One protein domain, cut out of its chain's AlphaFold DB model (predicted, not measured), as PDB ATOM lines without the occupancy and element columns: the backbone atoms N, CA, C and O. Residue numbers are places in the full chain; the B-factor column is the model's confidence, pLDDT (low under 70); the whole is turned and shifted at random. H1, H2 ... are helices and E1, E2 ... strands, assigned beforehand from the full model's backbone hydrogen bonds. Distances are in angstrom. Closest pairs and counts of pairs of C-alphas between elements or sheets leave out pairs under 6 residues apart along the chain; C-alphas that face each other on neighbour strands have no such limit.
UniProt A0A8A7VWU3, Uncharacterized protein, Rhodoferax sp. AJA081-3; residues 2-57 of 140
ATOM      1  N   LYS A   2      87.542 150.091 118.446       89.25
ATOM      2  CA  LYS A   2      88.516 149.033 118.110       89.25
ATOM      3  C   LYS A   2      88.777 148.141 119.326       89.25
ATOM      4  O   LYS A   2      88.703 148.615 120.451       89.25
ATOM      5  N   CYS A   3      89.068 146.864 119.088       90.06
ATOM      6  CA  CYS A   3      89.433 145.899 120.119       90.06
ATOM      7  C   CYS A   3      90.718 146.336 120.831       90.06
ATOM      8  O   CYS A   3      91.718 146.575 120.157       90.06
ATOM      9  N   ALA A   4      90.718 146.366 122.165       86.50
ATOM     10  CA  ALA A   4      91.889 146.765 122.951       86.50
ATOM     11  C   ALA A   4      93.092 145.810 122.801       86.50
ATOM     12  O   ALA A   4      94.223 146.215 123.037       86.50
ATOM     13  N   VAL A   5      92.857 144.559 122.384       87.12
ATOM     14  CA  VAL A   5      93.909 143.536 122.230       87.12
ATOM     15  C   VAL A   5      94.427 143.457 120.794       87.12
ATOM     16  O   VAL A   5      95.624 143.508 120.559       87.12
ATOM     17  N   CYS A   6      93.533 143.321 119.810       89.62
ATOM     18  CA  CYS A   6      93.918 143.020 118.422       89.62
ATOM     19  C   CYS A   6      93.543 144.112 117.411       89.62
ATOM     20  O   CYS A   6      93.656 143.897 116.206       89.62
ATOM     21  N   SER A   7      93.031 145.259 117.870       88.75
ATOM     22  CA  SER A   7      92.632 146.412 117.044       88.75
ATOM     23  C   SER A   7      91.550 146.175 115.969       88.75
ATOM     24  O   SER A   7      91.158 147.125 115.289       88.75
ATOM     25  N   ARG A   8      90.999 144.958 115.833       88.81
ATOM     26  CA  ARG A   8      89.836 144.657 114.970       88.81
ATOM     27  C   ARG A   8      88.570 145.363 115.462       88.81
ATOM     28  O   ARG A   8      88.493 145.774 116.618       88.81
ATOM     29  N   GLN A   9      87.547 145.465 114.612       91.69
ATOM     30  CA  GLN A   9      86.248 146.019 115.007       91.69
ATOM     31  C   GLN A   9      85.672 145.261 116.216       91.69
ATOM     32  O   GLN A   9      85.568 144.031 116.203       91.69
ATOM     33  N   ALA A  10      85.340 145.998 117.278       89.38
ATOM     34  CA  ALA A  10      84.772 145.419 118.491       89.38
ATOM     35  C   ALA A  10      83.338 144.920 118.245       89.38
ATOM     36  O   ALA A  10      82.602 145.507 117.454       89.38
ATOM     37  N   LYS A  11      82.945 143.848 118.942       88.94
ATOM     38  CA  LYS A  11      81.636 143.184 118.788       88.94
ATOM     39  C   LYS A  11      80.759 143.288 120.045       88.94
ATOM     40  O   LYS A  11      79.942 142.415 120.297       88.94
ATOM     41  N   GLY A  12      80.958 144.332 120.852       82.75
ATOM     42  CA  GLY A  12      80.151 144.593 122.053       82.75
ATOM     43  C   GLY A  12      80.582 143.841 123.318       82.75
ATOM     44  O   GLY A  12      79.924 143.964 124.344       82.75
ATOM     45  N   LEU A  13      81.689 143.096 123.283       87.75
ATOM     46  CA  LEU A  13      82.299 142.541 124.495       87.75
ATOM     47  C   LEU A  13      83.079 143.636 125.221       87.75
ATOM     48  O   LEU A  13      83.792 144.395 124.567       87.75
ATOM     49  N   GLY A  14      82.985 143.684 126.549       86.19
ATOM     50  CA  GLY A  14      83.670 144.674 127.380       86.19
ATOM     51  C   GLY A  14      84.224 144.077 128.669       86.19
ATOM     52  O   GLY A  14      83.910 142.940 129.025       86.19
ATOM     53  N   TRP A  15      85.072 144.831 129.357       84.94
ATOM     54  CA  TRP A  15      85.592 144.464 130.673       84.94
ATOM     55  C   TRP A  15      84.982 145.377 131.736       84.94
ATOM     56  O   TRP A  15      84.807 146.574 131.506       84.94
ATOM     57  N   PHE A  16      84.648 144.813 132.895       82.25
ATOM     58  CA  PHE A  16      84.184 145.575 134.049       82.25
ATOM     59  C   PHE A  16      85.026 145.215 135.267       82.25
ATOM     60  O   PHE A  16      85.391 144.053 135.463       82.25
ATOM     61  N   ASN A  17      85.294 146.202 136.117       77.12
ATOM     62  CA  ASN A  17      85.994 145.953 137.366       77.12
ATOM     63  C   ASN A  17      85.010 145.388 138.399       77.12
ATOM     64  O   ASN A  17      84.155 146.104 138.924       77.12
ATOM     65  N   ALA A  18      85.116 144.094 138.703       79.00
ATOM     66  CA  ALA A  18      84.226 143.433 139.657       79.00
ATOM     67  C   ALA A  18      84.369 143.957 141.100       79.00
ATOM     68  O   ALA A  18      83.436 143.795 141.884       79.00
ATOM     69  N   ARG A  19      85.497 144.600 141.438       77.12
ATOM     70  CA  ARG A  19      85.767 145.157 142.775       77.12
ATOM     71  C   ARG A  19      85.001 146.455 143.032       77.12
ATOM     72  O   ARG A  19      84.729 146.793 144.180       77.12
ATOM     73  N   LEU A  20      84.640 147.175 141.970       82.69
ATOM     74  CA  LEU A  20      83.890 148.421 142.074       82.69
ATOM     75  C   LEU A  20      82.386 148.150 142.176       82.69
ATOM     76  O   LEU A  20      81.830 147.249 141.532       82.69
ATOM     77  N   ARG A  21      81.711 148.958 143.000       84.56
ATOM     78  CA  ARG A  21      80.255 148.894 143.184       84.56
ATOM     79  C   ARG A  21      79.550 149.237 141.878       84.56
ATOM     80  O   ARG A  21      80.024 150.075 141.125       84.56
ATOM     81  N   ARG A  22      78.374 148.643 141.633       83.38
ATOM     82  CA  ARG A  22      77.593 148.870 140.396       83.38
ATOM     83  C   ARG A  22      77.316 150.345 140.084       83.38
ATOM     84  O   ARG A  22      77.178 150.674 138.916       83.38
ATOM     85  N   SER A  23      77.230 151.185 141.112       84.00
ATOM     86  CA  SER A  23      76.985 152.626 141.017       84.00
ATOM     87  C   SER A  23      78.223 153.458 140.676       84.00
ATOM     88  O   SER A  23      78.085 154.652 140.436       84.00
ATOM     89  N   ASP A  24      79.421 152.875 140.719       81.31
ATOM     90  CA  ASP A  24      80.670 153.587 140.473       81.31
ATOM     91  C   ASP A  24      80.869 153.808 138.961       81.31
ATOM     92  O   ASP A  24      80.910 152.824 138.210       81.31
ATOM     93  N   PRO A  25      81.016 155.061 138.488       80.12
ATOM     94  CA  PRO A  25      81.272 155.358 137.080       80.12
ATOM     95  C   PRO A  25      82.546 154.697 136.541       80.12
ATOM     96  O   PRO A  25      82.612 154.379 135.359       80.12
ATOM     97  N   GLY A  26      83.544 154.441 137.394       77.12
ATOM     98  CA  GLY A  26      84.794 153.777 137.016       77.12
ATOM     99  C   GLY A  26      84.670 152.262 136.829       77.12
ATOM    100  O   GLY A  26      85.622 151.612 136.394       77.12
ATOM    101  N   ARG A  27      83.510 151.669 137.148       80.44
ATOM    102  CA  ARG A  27      83.284 150.221 137.030       80.44
ATOM    103  C   ARG A  27      83.280 149.736 135.591       80.44
ATOM    104  O   ARG A  27      83.766 148.638 135.311       80.44
ATOM    105  N   TYR A  28      82.692 150.535 134.713       76.31
ATOM    106  CA  TYR A  28      82.641 150.286 133.286       76.31
ATOM    107  C   TYR A  28      83.572 151.280 132.626       76.31
ATOM    108  O   TYR A  28      83.467 152.480 132.847       76.31
ATOM    109  N   SER A  29      84.501 150.782 131.825       70.19
ATOM    110  CA  SER A  29      85.330 151.658 131.022       70.19
ATOM    111  C   SER A  29      85.059 151.359 129.562       70.19
ATOM    112  O   SER A  29      85.394 150.289 129.049       70.19
ATOM    113  N   ASP A  30      84.471 152.347 128.894       70.12
ATOM    114  CA  ASP A  30      84.082 152.288 127.483       70.12
ATOM    115  C   ASP A  30      85.285 152.068 126.550       70.12
ATOM    116  O   ASP A  30      85.133 151.734 125.376       70.12
ATOM    117  N   ARG A  31      86.505 152.228 127.078       71.50
ATOM    118  CA  ARG A  31      87.767 152.010 126.368       71.50
ATOM    119  C   ARG A  31      88.083 150.528 126.158       71.50
ATOM    120  O   ARG A  31      88.694 150.184 125.145       71.50
ATOM    121  N   TRP A  32      87.685 149.648 127.077       84.88
ATOM    122  CA  TRP A  32      88.069 148.232 127.047       84.88
ATOM    123  C   TRP A  32      86.984 147.387 126.397       84.88
ATOM    124  O   TRP A  32      86.216 146.696 127.067       84.88
ATOM    125  N   VAL A  33      86.936 147.454 125.067       90.00
ATOM    126  CA  VAL A  33      86.032 146.649 124.241       90.00
ATOM    127  C   VAL A  33      86.795 145.614 123.411       90.00
ATOM    128  O   VAL A  33      87.948 145.833 123.038       90.00
ATOM    129  N   PHE A  34      86.156 144.486 123.087       92.25
ATOM    130  CA  PHE A  34      86.797 143.336 122.435       92.25
ATOM    131  C   PHE A  34      86.015 142.820 121.222       92.25
ATOM    132  O   PHE A  34      84.798 142.984 121.102       92.25
ATOM    133  N   CYS A  35      86.725 142.181 120.288       93.31
ATOM    134  CA  CYS A  35      86.127 141.593 119.083       93.31
ATOM    135  C   CYS A  35      85.702 140.123 119.248       93.31
ATOM    136  O   CYS A  35      84.972 139.609 118.403       93.31
ATOM    137  N   SER A  36      86.194 139.423 120.276       92.44
ATOM    138  CA  SER A  36      85.914 138.007 120.544       92.44
ATOM    139  C   SER A  36      86.149 137.657 122.015       92.44
ATOM    140  O   SER A  36      86.867 138.368 122.722       92.44
ATOM    141  N   MET A  37      85.584 136.528 122.454       89.81
ATOM    142  CA  MET A  37      85.757 136.018 123.817       89.81
ATOM    143  C   MET A  37      87.215 135.634 124.106       89.81
ATOM    144  O   MET A  37      87.692 135.820 125.216       89.81
ATOM    145  N   ALA A  38      87.969 135.204 123.087       89.56
ATOM    146  CA  ALA A  38      89.405 134.958 123.213       89.56
ATOM    147  C   ALA A  38      90.181 136.235 123.585       89.56
ATOM    148  O   ALA A  38      90.993 136.216 124.504       89.56
ATOM    149  N   CYS A  39      89.893 137.363 122.922       89.00
ATOM    150  CA  CYS A  39      90.510 138.652 123.256       89.00
ATOM    151  C   CYS A  39      90.086 139.146 124.647       89.00
ATOM    152  O   CYS A  39      90.920 139.644 125.395       89.00
ATOM    153  N   GLN A  40      88.812 138.979 125.012       89.62
ATOM    154  CA  GLN A  40      88.318 139.340 126.343       89.62
ATOM    155  C   GLN A  40      88.974 138.499 127.450       89.62
ATOM    156  O   GLN A  40      89.365 139.041 128.482       89.62
ATOM    157  N   ASN A  41      89.138 137.192 127.233       88.88
ATOM    158  CA  ASN A  41      89.766 136.282 128.191       88.88
ATOM    159  C   ASN A  41      91.259 136.574 128.353       88.88
ATOM    160  O   ASN A  41      91.730 136.658 129.484       88.88
ATOM    161  N   ALA A  42      91.986 136.789 127.251       85.31
ATOM    162  CA  ALA A  42      93.397 137.176 127.297       85.31
ATOM    163  C   ALA A  42      93.586 138.473 128.097       85.31
ATOM    164  O   ALA A  42      94.413 138.540 129.001       85.31
ATOM    165  N   PHE A  43      92.744 139.473 127.827       85.94
ATOM    166  CA  PHE A  43      92.764 140.728 128.564       85.94
ATOM    167  C   PHE A  43      92.424 140.553 130.052       85.94
ATOM    168  O   PHE A  43      93.101 141.104 130.914       85.94
ATOM    169  N   SER A  44      91.411 139.746 130.374       82.50
ATOM    170  CA  SER A  44      90.997 139.494 131.762       82.50
ATOM    171  C   SER A  44      92.072 138.754 132.562       82.50
ATOM    172  O   SER A  44      92.260 139.046 133.737       82.50
ATOM    173  N   GLN A  45      92.809 137.830 131.936       81.19
ATOM    174  CA  GLN A  45      93.950 137.165 132.573       81.19
ATOM    175  C   GLN A  45      95.071 138.152 132.898       81.19
ATOM    176  O   GLN A  45      95.610 138.100 134.001       81.19
ATOM    177  N   ILE A  46      95.389 139.065 131.976       77.06
ATOM    178  CA  ILE A  46      96.377 140.127 132.208       77.06
ATOM    179  C   ILE A  46      95.910 141.021 133.363       77.06
ATOM    180  O   ILE A  46      96.633 141.206 134.332       77.06
ATOM    181  N   MET A  47      94.664 141.497 133.336       76.38
ATOM    182  CA  MET A  47      94.140 142.362 134.398       76.38
ATOM    183  C   MET A  47      94.068 141.679 135.767       76.38
ATOM    184  O   MET A  47      94.287 142.340 136.777       76.38
ATOM    185  N   ASN A  48      93.793 140.374 135.825       72.31
ATOM    186  CA  ASN A  48      93.794 139.628 137.087       72.31
ATOM    187  C   ASN A  48      95.202 139.426 137.657       72.31
ATOM    188  O   ASN A  48      95.352 139.391 138.873       72.31
ATOM    189  N   LYS A  49      96.217 139.272 136.800       67.25
ATOM    190  CA  LYS A  49      97.615 139.127 137.234       67.25
ATOM    191  C   LYS A  49      98.237 140.459 137.641       67.25
ATOM    192  O   LYS A  49      99.055 140.502 138.547       67.25
ATOM    193  N   THR A  50      97.857 141.519 136.943       63.94
ATOM    194  CA  THR A  50      98.622 142.768 136.892       63.94
ATOM    195  C   THR A  50      97.848 143.940 137.508       63.94
ATOM    196  O   THR A  50      98.379 145.033 137.633       63.94
ATOM    197  N   GLU A  51      96.575 143.752 137.870       61.19
ATOM    198  CA  GLU A  51      95.668 144.772 138.436       61.19
ATOM    199  C   GLU A  51      95.569 146.085 137.630       61.19
ATOM    200  O   GLU A  51      95.102 147.102 138.132       61.19
ATOM    201  N   GLY A  52      95.983 146.079 136.358       57.12
ATOM    202  CA  GLY A  52      96.103 147.285 135.530       57.12
ATOM    203  C   GLY A  52      97.417 148.061 135.699       57.12
ATOM    204  O   GLY A  52      97.630 149.041 134.989       57.12
ATOM    205  N   HIS A  53      98.321 147.609 136.568       53.16
ATOM    206  CA  HIS A  53      99.672 148.141 136.736       53.16
ATOM    207  C   HIS A  53     100.660 147.343 135.895       53.16
ATOM    208  O   HIS A  53     101.235 146.370 136.362       53.16
ATOM    209  N   MET A  54     100.830 147.741 134.633       46.59
ATOM    210  CA  MET A  54     101.750 147.107 133.685       46.59
ATOM    211  C   MET A  54     103.217 147.274 134.122       46.59
ATOM    212  O   MET A  54     103.936 148.118 133.600       46.59
ATOM    213  N   ILE A  55     103.656 146.455 135.073       52.91
ATOM    214  CA  ILE A  55     105.046 146.043 135.239       52.91
ATOM    215  C   ILE A  55     104.964 144.523 135.342       52.91
ATOM    216  O   ILE A  55     104.524 143.991 136.356       52.91
ATOM    217  N   ASP A  56     105.263 143.838 134.243       62.22
ATOM    218  CA  ASP A  56     105.541 142.403 134.250       62.22
ATOM    219  C   ASP A  56     107.063 142.287 134.386       62.22
ATOM    220  O   ASP A  56     107.750 142.338 133.362       62.22
ATOM    221  N   PRO A  57     107.613 142.315 135.619       71.81
ATOM    222  CA  PRO A  57     109.053 142.302 135.795       71.81
ATOM    223  C   PRO A  57     109.598 140.986 135.249       71.81
ATOM    224  O   PRO A  57     109.096 139.902 135.555       71.81
TER     225      PRO A  57
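What this domain is: This is residues 2 to 57 of the 140 residues of an uncharacterized protein of Rhodoferax sp. AJA081-3 (UniProt A0A8A7VWU3). A small two-strand hairpin, E1 and E2, has one helix, H1, packed over one of its faces, nearer to E1 than to E2. The wide loop of residues 17 to 27 closes one end of the hairpin, residues 2 to 12 wind past the other end, and the last residues, 53 to 57, lead away from H1. The printed part has 56 residues, with E1, E2 and H1 in that order along the chain; the sheet is antiparallel and the class mixed, helices and strands, though under half of the residues are in named elements. The whole is compact, with a radius of gyration of the C-alphas of 11.6 A, and flat, spanning 33 by 29 by 15 A.

How they stand to each other: E1, residues 13 to 16, and E2, residues 28 to 34, form a hairpin of antiparallel neighbours, their directions at 143 degrees. C-alphas 14 and 33 face each other at 4.4 A. N 34 and O 13 are within hydrogen-bond range at 2.8 A, as are N 15 and O 32 at 3.2 A. The closest C-alphas of E1 and H1, residues 37 to 50, are those of Leu 13 and Gln 40, 7.1 A apart. For E2 and H1 they are those of Phe 34 and Gln 40, at 5.8 A. In H1 every O i to N i+4 pair is within hydrogen-bond range.

Where its parts are: E1 begins at C-alpha 13 (82.299, 142.541, 124.495) and is 10.2 A long. E2 measures 13.5 A from first to last C-alpha. H1 measures 19.5 A, ending at C-alpha 50 (98.622, 142.768, 136.892).

The domain as a whole: The two C-alphas farthest apart, of Ser 23 and Pro 57, are 34.1 A apart. The printed part has no cut. The link from E1 to E2 is long, 11 residues; that from E2 to H1 is tight, 2 residues. Mean pLDDT of the printed part is 80.1, and residues 49 to 56 are under 70.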